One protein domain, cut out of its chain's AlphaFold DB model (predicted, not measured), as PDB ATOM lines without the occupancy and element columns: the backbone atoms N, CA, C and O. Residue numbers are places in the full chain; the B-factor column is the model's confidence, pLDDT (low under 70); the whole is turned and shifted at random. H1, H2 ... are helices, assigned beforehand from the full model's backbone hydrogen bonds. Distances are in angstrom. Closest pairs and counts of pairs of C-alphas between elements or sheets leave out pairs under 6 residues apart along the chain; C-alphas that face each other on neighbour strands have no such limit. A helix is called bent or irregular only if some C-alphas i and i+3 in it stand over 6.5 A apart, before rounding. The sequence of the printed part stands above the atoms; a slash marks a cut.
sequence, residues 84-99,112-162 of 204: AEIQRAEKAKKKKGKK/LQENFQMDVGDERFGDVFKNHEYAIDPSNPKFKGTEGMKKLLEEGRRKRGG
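This is residues 84 to 99 and 112 to 162 of the 204 residues of the protein "NUC153 domain-containing protein" of Sclerotinia sclerotiorum (strain ATCC 18683 / 1980 / Ss-1) (UniProt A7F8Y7). Three helices form a loose, elongated arrangement: H3 has the short H2 packed on its last residues, while H1 lies off its first residue, about perpendicular to it. A long loop, residues 131 to 146, leads from H2 back to the beginning of H3, and residues 92 to 99, with the last part of H1, stick out at one end. The printed part has 67 residues with H1, H2 and H3 in that order, no named strand, and the class all helix. The radius of gyration of the C-alphas is 13.7 A, and the spans are 41 by 25 by 20 A.

H1, residues 84 to 96, is close to but not clearly touching H3, residues 147 to 160; their closest C-alphas, those of Glu 90 and Glu 147, are 8.0 A apart. Their lines are about perpendicular, at 89 degrees. H1 is apart from H2, residues 123 to 130. H2 touches H3, which meets it with residues 156 to 160 alone; the closest C-alphas, those of Phe 129 and Gly 156, are 5.3 A apart. These two run the same way at a steep tilt of 59 degrees. In H1 and H3 every O i to N i+4 pair is within hydrogen-bond range; in H2 1 of 4 is, beside 4 of 5 O i to N i+3 pairs.

H1 begins at C-alpha 84 (183.862, 200.238, 131.654) and is 18.5 A long. H2 is 11.3 A long and only just irregular: C-alphas 124 and 127 are 7.0 A apart. H3 is 20.1 A long and ends at C-alpha 160 (189.134, 188.673, 157.979).

The C-alphas farthest apart, those of Lys 99 and Asn 131, are 42.7 A apart. Residues 100 to 111 are not printed, and C-alphas 99 and 112 are 20.3 A apart across this cut. The link from H2 to H3 is long, with 16 residues. Mean pLDDT of the printed part is 84.3; residues 96 to 99, 112, 114 and 161 to 162 are under 70.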
ATOM      1  N   ALA A  84     182.990 199.088 131.881       87.31
ATOM      2  CA  ALA A  84     183.862 200.238 131.654       87.31
ATOM      3  C   ALA A  84     183.068 201.554 131.640       87.31
ATOM      4  O   ALA A  84     183.561 202.589 132.107       87.31
ATOM      5  N   GLU A  85     181.829 201.509 131.155       85.19
ATOM      6  CA  GLU A  85     180.906 202.638 131.152       85.19
ATOM      7  C   GLU A  85     180.466 203.003 132.570       85.19
ATOM      8  O   GLU A  85     180.565 204.171 132.959       85.19
ATOM      9  N   ILE A  86     180.139 202.000 133.388       84.44
ATOM     10  CA  ILE A  86     179.849 202.161 134.822       84.44
ATOM     11  C   ILE A  86     181.003 202.863 135.531       84.44
ATOM     12  O   ILE A  86     180.804 203.864 136.220       84.44
ATOM     13  N   GLN A  87     182.236 202.401 135.315       86.31
ATOM     14  CA  GLN A  87     183.415 203.021 135.919       86.31
ATOM     15  C   GLN A  87     183.608 204.476 135.486       86.31
ATOM     16  O   GLN A  87     184.046 205.313 136.283       86.31
ATOM     17  N   ARG A  88     183.341 204.793 134.216       86.06
ATOM     18  CA  ARG A  88     183.458 206.158 133.694       86.06
ATOM     19  C   ARG A  88     182.387 207.062 134.301       86.06
ATOM     20  O   ARG A  88     182.728 208.153 134.760       86.06
ATOM     21  N   ALA A  89     181.141 206.597 134.343       84.38
ATOM     22  CA  ALA A  89     180.016 207.313 134.930       84.38
ATOM     23  C   ALA A  89     180.220 207.549 136.438       84.38
ATOM     24  O   ALA A  89     180.062 208.673 136.913       84.38
ATOM     25  N   GLU A  90     180.698 206.546 137.181       84.06
ATOM     26  CA  GLU A  90     181.005 206.662 138.611       84.06
ATOM     27  C   GLU A  90     182.120 207.692 138.874       84.06
ATOM     28  O   GLU A  90     181.992 208.579 139.724       84.06
ATOM     29  N   LYS A  91     183.210 207.647 138.093       83.75
ATOM     30  CA  LYS A  91     184.294 208.644 138.171       83.75
ATOM     31  C   LYS A  91     183.801 210.050 137.831       83.75
ATOM     32  O   LYS A  91     184.267 211.017 138.436       83.75
ATOM     33  N   ALA A  92     182.894 210.178 136.865       82.44
ATOM     34  CA  ALA A  92     182.292 211.456 136.507       82.44
ATOM     35  C   ALA A  92     181.424 211.997 137.653       82.44
ATOM     36  O   ALA A  92     181.604 213.155 138.035       82.44
ATOM     37  N   LYS A  93     180.579 211.161 138.278       78.88
ATOM     38  CA  LYS A  93     179.789 211.531 139.468       78.88
ATOM     39  C   LYS A  93     180.672 212.019 140.617       78.88
ATOM     40  O   LYS A  93     180.431 213.101 141.146       78.88
ATOM     41  N   LYS A  94     181.765 211.316 140.927       76.94
ATOM     42  CA  LYS A  94     182.726 211.737 141.969       76.94
ATOM     43  C   LYS A  94     183.397 213.084 141.676       76.94
ATOM     44  O   LYS A  94     183.729 213.823 142.599       76.94
ATOM     45  N   LYS A  95     183.593 213.434 140.399       73.69
ATOM     46  CA  LYS A  95     184.187 214.718 139.984       73.69
ATOM     47  C   LYS A  95     183.179 215.876 139.949       73.69
ATOM     48  O   LYS A  95     183.593 217.015 140.176       73.69
ATOM     49  N   LYS A  96     181.881 215.612 139.732       65.00
ATOM     50  CA  LYS A  96     180.813 216.637 139.726       65.00
ATOM     51  C   LYS A  96     180.714 217.419 141.039       65.00
ATOM     52  O   LYS A  96     180.382 218.598 141.005       65.00
ATOM     53  N   GLY A  97     181.084 216.820 142.174       59.34
ATOM     54  CA  GLY A  97     181.103 217.504 143.472       59.34
ATOM     55  C   GLY A  97     182.110 218.662 143.593       59.34
ATOM     56  O   GLY A  97     182.037 219.413 144.558       59.34
ATOM     57  N   LYS A  98     183.052 218.835 142.644       58.25
ATOM     58  CA  LYS A  98     184.100 219.881 142.708       58.25
ATOM     59  C   LYS A  98     184.081 220.923 141.583       58.25
ATOM     60  O   LYS A  98     184.744 221.945 141.719       58.25
ATOM     61  N   LYS A  99     183.352 220.709 140.484       52.44
ATOM     62  CA  LYS A  99     183.161 221.703 139.411       52.44
ATOM     63  C   LYS A  99     181.743 221.562 138.863       52.44
ATOM     64  O   LYS A  99     181.354 220.482 138.432       52.44
ATOM     65  N   LEU A 112     174.725 203.380 134.385       68.75
ATOM     66  CA  LEU A 112     174.800 203.605 135.829       68.75
ATOM     67  C   LEU A 112     173.416 203.791 136.442       68.75
ATOM     68  O   LEU A 112     172.917 204.911 136.513       68.75
ATOM     69  N   GLN A 113     172.862 202.695 136.955       74.06
ATOM     70  CA  GLN A 113     171.661 202.720 137.784       74.06
ATOM     71  C   GLN A 113     171.884 203.625 139.005       74.06
ATOM     72  O   GLN A 113     172.789 203.402 139.819       74.06
ATOM     73  N   GLU A 114     171.078 204.680 139.117       69.81
ATOM     74  CA  GLU A 114     171.010 205.488 140.331       69.81
ATOM     75  C   GLU A 114     170.476 204.603 141.471       69.81
ATOM     76  O   GLU A 114     169.484 203.900 141.304       69.81
ATOM     77  N   ASN A 115     171.138 204.631 142.631       78.00
ATOM     78  CA  ASN A 115     170.750 203.908 143.856       78.00
ATOM     79  C   ASN A 115     170.967 202.383 143.896       78.00
ATOM     80  O   ASN A 115     170.505 201.743 144.838       78.00
ATOM     81  N   PHE A 116     171.722 201.788 142.969       83.75
ATOM     82  CA  PHE A 116     172.080 200.371 143.093       83.75
ATOM     83  C   PHE A 116     172.932 200.110 144.354       83.75
ATOM     84  O   PHE A 116     174.027 200.659 144.518       83.75
ATOM     85  N   GLN A 117     172.441 199.242 145.241       85.12
ATOM     86  CA  GLN A 117     173.169 198.749 146.407       85.12
ATOM     87  C   GLN A 117     173.314 197.231 146.304       85.12
ATOM     88  O   GLN A 117     172.331 196.507 146.225       85.12
ATOM     89  N   MET A 118     174.562 196.765 146.289       86.12
ATOM     90  CA  MET A 118     174.889 195.342 146.288       86.12
ATOM     91  C   MET A 118     174.698 194.761 147.692       86.12
ATOM     92  O   MET A 118     175.251 195.313 148.645       86.12
ATOM     93  N   ASP A 119     173.964 193.652 147.799       91.06
ATOM     94  CA  ASP A 119     173.873 192.869 149.032       91.06
ATOM     95  C   ASP A 119     175.150 192.039 149.215       91.06
ATOM     96  O   ASP A 119     175.445 191.133 148.439       91.06
ATOM     97  N   VAL A 120     175.941 192.396 150.226       88.06
ATOM     98  CA  VAL A 120     177.227 191.753 150.540       88.06
ATOM     99  C   VAL A 120     177.058 190.614 151.562       88.06
ATOM    100  O   VAL A 120     178.007 189.878 151.845       88.06
ATOM    101  N   GLY A 121     175.853 190.468 152.125       87.12
ATOM    102  CA  GLY A 121     175.483 189.410 153.063       87.12
ATOM    103  C   GLY A 121     175.048 188.108 152.393       87.12
ATOM    104  O   GLY A 121     174.965 187.094 153.079       87.12
ATOM    105  N   ASP A 122     174.818 188.120 151.079       91.50
ATOM    106  CA  ASP A 122     174.388 186.951 150.311       91.50
ATOM    107  C   ASP A 122     175.401 185.793 150.431       91.50
ATOM    108  O   ASP A 122     176.616 185.961 150.263       91.50
ATOM    109  N   GLU A 123     174.881 184.598 150.718       90.56
ATOM    110  CA  GLU A 123     175.643 183.357 150.881       90.56
ATOM    111  C   GLU A 123     176.507 183.035 149.658       90.56
ATOM    112  O   GLU A 123     177.604 182.492 149.810       90.56
ATOM    113  N   ARG A 124     176.083 183.450 148.458       88.19
ATOM    114  CA  ARG A 124     176.843 183.279 147.208       88.19
ATOM    115  C   ARG A 124     178.196 183.988 147.224       88.19
ATOM    116  O   ARG A 124     179.106 183.577 146.511       88.19
ATOM    117  N   PHE A 125     178.364 185.033 148.035       89.06
ATOM    118  CA  PHE A 125     179.658 185.697 148.225       89.06
ATOM    119  C   PHE A 125     180.495 185.061 149.341       89.06
ATOM    120  O   PHE A 125     181.646 185.448 149.534       89.06
ATOM    121  N   GLY A 126     179.965 184.073 150.066       89.00
ATOM    122  CA  GLY A 126     180.651 183.390 151.164       89.00
ATOM    123  C   GLY A 126     182.020 182.836 150.766       89.00
ATOM    124  O   GLY A 126     183.004 183.058 151.477       89.00
ATOM    125  N   ASP A 127     182.097 182.188 149.605       90.19
ATOM    126  CA  ASP A 127     183.325 181.557 149.108       90.19
ATOM    127  C   ASP A 127     184.415 182.573 148.753       90.19
ATOM    128  O   ASP A 127     185.596 182.302 148.961       90.19
ATOM    129  N   VAL A 128     184.030 183.776 148.312       89.81
ATOM    130  CA  VAL A 128     184.949 184.890 148.003       89.81
ATOM    131  C   VAL A 128     185.700 185.365 149.252       89.81
ATOM    132  O   VAL A 128     186.819 185.878 149.165       89.81
ATOM    133  N   PHE A 129     185.093 185.211 150.431       89.19
ATOM    134  CA  PHE A 129     185.701 185.612 151.698       89.19
ATOM    135  C   PHE A 129     186.547 184.509 152.331       89.19
ATOM    136  O   PHE A 129     187.559 184.824 152.958       89.19
ATOM    137  N   LYS A 130     186.121 183.249 152.182       88.75
ATOM    138  CA  LYS A 130     186.714 182.081 152.849       88.75
ATOM    139  C   LYS A 130     187.878 181.476 152.065       88.75
ATOM    140  O   LYS A 130     188.898 181.144 152.658       88.75
ATOM    141  N   ASN A 131     187.741 181.356 150.744       90.75
ATOM    142  CA  ASN A 131     188.714 180.664 149.903       90.75
ATOM    143  C   ASN A 131     189.624 181.670 149.193       90.75
ATOM    144  O   ASN A 131     189.158 182.573 148.499       90.75
ATOM    145  N   HIS A 132     190.940 181.480 149.313       88.19
ATOM    146  CA  HIS A 132     191.929 182.346 148.661       88.19
ATOM    147  C   HIS A 132     191.826 182.309 147.126       88.19
ATOM    148  O   HIS A 132     192.086 183.310 146.468       88.19
ATOM    149  N   GLU A 133     191.411 181.183 146.541       90.50
ATOM    150  CA  GLU A 133     191.272 181.040 145.082       90.50
ATOM    151  C   GLU A 133     190.236 181.994 144.476       90.50
ATOM    152  O   GLU A 133     190.387 182.438 143.338       90.50
ATOM    153  N   TYR A 134     189.212 182.351 145.253       89.88
ATOM    154  CA  TYR A 134     188.151 183.270 144.844       89.88
ATOM    155  C   TYR A 134     188.330 184.672 145.436       89.88
ATOM    156  O   TYR A 134     187.476 185.539 145.237       89.88
ATOM    157  N   ALA A 135     189.431 184.922 146.153       89.56
ATOM    158  CA  ALA A 135     189.692 186.212 146.765       89.56
ATOM    159  C   ALA A 135     189.937 187.282 145.695       89.56
ATOM    160  O   ALA A 135     190.754 187.141 144.785       89.56
ATOM    161  N   ILE A 136     189.224 188.396 145.824       91.12
ATOM    162  CA  ILE A 136     189.337 189.508 144.884       91.12
ATOM    163  C   ILE A 136     190.628 190.275 145.161       91.12
ATOM    164  O   ILE A 136     190.771 190.902 146.210       91.12
ATOM    165  N   ASP A 137     191.543 190.258 144.192       90.50
ATOM    166  CA  ASP A 137     192.821 190.961 144.267       90.50
ATOM    167  C   ASP A 137     192.798 192.280 143.462       90.50
ATOM    168  O   ASP A 137     192.685 192.249 142.229       90.50
ATOM    169  N   PRO A 138     192.952 193.450 144.116       90.75
ATOM    170  CA  PRO A 138     193.099 194.741 143.443       90.75
ATOM    171  C   PRO A 138     194.321 194.859 142.519       90.75
ATOM    172  O   PRO A 138     194.357 195.770 141.690       90.75
ATOM    173  N   SER A 139     195.330 193.995 142.670       91.56
ATOM    174  CA  SER A 139     196.535 193.975 141.834       91.56
ATOM    175  C   SER A 139     196.292 193.347 140.453       91.56
ATOM    176  O   SER A 139     197.027 193.620 139.501       91.56
ATOM    177  N   ASN A 140     195.221 192.560 140.308       91.38
ATOM    178  CA  ASN A 140     194.893 191.881 139.063       91.38
ATOM    179  C   ASN A 140     194.356 192.883 138.017       91.38
ATOM    180  O   ASN A 140     193.415 193.624 138.304       91.38
ATOM    181  N   PRO A 141     194.851 192.888 136.764       91.25
ATOM    182  CA  PRO A 141     194.370 193.801 135.718       91.25
ATOM    183  C   PRO A 141     192.882 193.631 135.365       91.25
ATOM    184  O   PRO A 141     192.260 194.546 134.814       91.25
ATOM    185  N   LYS A 142     192.289 192.472 135.672       89.69
ATOM    186  CA  LYS A 142     190.851 192.225 135.495       89.69
ATOM    187  C   LYS A 142     190.002 192.931 136.553       89.69
ATOM    188  O   LYS A 142     188.800 193.086 136.345       89.69
ATOM    189  N   PHE A 143     190.602 193.396 137.649       92.19
ATOM    190  CA  PHE A 143     189.896 194.094 138.709       92.19
ATOM    191  C   PHE A 143     189.273 195.395 138.195       92.19
ATOM    192  O   PHE A 143     189.936 196.291 137.662       92.19
ATOM    193  N   LYS A 144     187.960 195.521 138.392       91.75
ATOM    194  CA  LYS A 144     187.205 196.732 138.092       91.75
ATOM    195  C   LYS A 144     186.714 197.339 139.401       91.75
ATOM    196  O   LYS A 144     185.758 196.855 139.985       91.75
ATOM    197  N   GLY A 145     187.346 198.433 139.831       89.44
ATOM    198  CA  GLY A 145     187.003 199.149 141.068       89.44
ATOM    199  C   GLY A 145     185.703 199.956 140.993       89.44
ATOM    200  O   GLY A 145     185.739 201.177 141.161       89.44
ATOM    201  N   THR A 146     184.585 199.291 140.703       89.31
ATOM    202  CA  THR A 146     183.227 199.839 140.838       89.31
ATOM    203  C   THR A 146     182.843 199.953 142.318       89.31
ATOM    204  O   THR A 146     183.478 199.325 143.169       89.31
ATOM    205  N   GLU A 147     181.821 200.737 142.665       88.44
ATOM    206  CA  GLU A 147     181.367 200.846 144.067       88.44
ATOM    207  C   GLU A 147     180.988 199.498 144.691       88.44
ATOM    208  O   GLU A 147     181.383 199.230 145.823       88.44
ATOM    209  N   GLY A 148     180.282 198.627 143.961       89.12
ATOM    210  CA  GLY A 148     179.932 197.288 144.456       89.12
ATOM    211  C   GLY A 148     181.169 196.439 144.760       89.12
ATOM    212  O   GLY A 148     181.266 195.834 145.824       89.12
ATOM    213  N   MET A 149     182.174 196.487 143.880       90.56
ATOM    214  CA  MET A 149     183.428 195.757 144.068       90.56
ATOM    215  C   MET A 149     184.221 196.250 145.290       90.56
ATOM    216  O   MET A 149     184.851 195.459 145.988       90.56
ATOM    217  N   LYS A 150     184.182 197.556 145.581       90.19
ATOM    218  CA  LYS A 150     184.815 198.124 146.784       90.19
ATOM    219  C   LYS A 150     184.098 197.690 148.058       90.19
ATOM    220  O   LYS A 150     184.773 197.251 148.980       90.19
ATOM    221  N   LYS A 151     182.761 197.725 148.075       91.06
ATOM    222  CA  LYS A 151     181.958 197.230 149.206       91.06
ATOM    223  C   LYS A 151     182.238 195.754 149.500       91.06
ATOM    224  O   LYS A 151     182.393 195.375 150.655       91.06
ATOM    225  N   LEU A 152     182.379 194.935 148.456       91.19
ATOM    226  CA  LEU A 152     182.729 193.522 148.595       91.19
ATOM    227  C   LEU A 152     184.127 193.330 149.215       91.19
ATOM    228  O   LEU A 152     184.311 192.488 150.089       91.19
ATOM    229  N   LEU A 153     185.110 194.145 148.824       90.12
ATOM    230  CA  LEU A 153     186.439 194.133 149.445       90.12
ATOM    231  C   LEU A 153     186.425 194.620 150.899       90.12
ATOM    232  O   LEU A 153     187.147 194.060 151.721       90.12
ATOM    233  N   GLU A 154     185.646 195.653 151.212       89.62
ATOM    234  CA  GLU A 154     185.484 196.179 152.571       89.62
ATOM    235  C   GLU A 154     184.882 195.125 153.500       89.62
ATOM    236  O   GLU A 154     185.443 194.866 154.562       89.62
ATOM    237  N   GLU A 155     183.827 194.431 153.073       90.19
ATOM    238  CA  GLU A 155     183.225 193.360 153.870       90.19
ATOM    239  C   GLU A 155     184.148 192.144 153.994       90.19
ATOM    240  O   GLU A 155     184.260 191.548 155.064       90.19
ATOM    241  N   GLY A 156     184.892 191.807 152.936       86.88
ATOM    242  CA  GLY A 156     185.913 190.763 153.005       86.88
ATOM    243  C   GLY A 156     187.057 191.109 153.957       86.88
ATOM    244  O   GLY A 156     187.579 190.229 154.638       86.88
ATOM    245  N   ARG A 157     187.437 192.389 154.051       86.06
ATOM    246  CA  ARG A 157     188.371 192.872 155.079       86.06
ATOM    247  C   ARG A 157     187.740 192.822 156.464       86.06
ATOM    248  O   ARG A 157     188.409 192.361 157.375       86.06
ATOM    249  N   ARG A 158     186.469 193.206 156.618       87.38
ATOM    250  CA  ARG A 158     185.740 193.129 157.894       87.38
ATOM    251  C   ARG A 158     185.676 191.699 158.431       87.38
ATOM    252  O   ARG A 158     185.942 191.483 159.604       87.38
ATOM    253  N   LYS A 159     185.383 190.720 157.568       83.81
ATOM    254  CA  LYS A 159     185.311 189.295 157.935       83.81
ATOM    255  C   LYS A 159     186.669 188.680 158.285       83.81
ATOM    256  O   LYS A 159     186.702 187.749 159.076       83.81
ATOM    257  N   ARG A 160     187.771 189.177 157.708       79.75
ATOM    258  CA  ARG A 160     189.134 188.673 157.979       79.75
ATOM    259  C   ARG A 160     189.860 189.418 159.098       79.75
ATOM    260  O   ARG A 160     190.645 188.812 159.804       79.75
ATOM    261  N   GLY A 161     189.609 190.716 159.250       66.06
ATOM    262  CA  GLY A 161     190.222 191.584 160.262       66.06
ATOM    263  C   GLY A 161     189.447 191.653 161.579       66.06
ATOM    264  O   GLY A 161     189.727 192.524 162.394       66.06
ATOM    265  N   GLY A 162     188.455 190.777 161.778       54.78
ATOM    266  CA  GLY A 162     187.731 190.627 163.045       54.78
ATOM    267  C   GLY A 162     188.542 189.931 164.148       54.78
ATOM    268  O   GLY A 162     188.129 189.959 165.302       54.78
TER     269      GLY A 162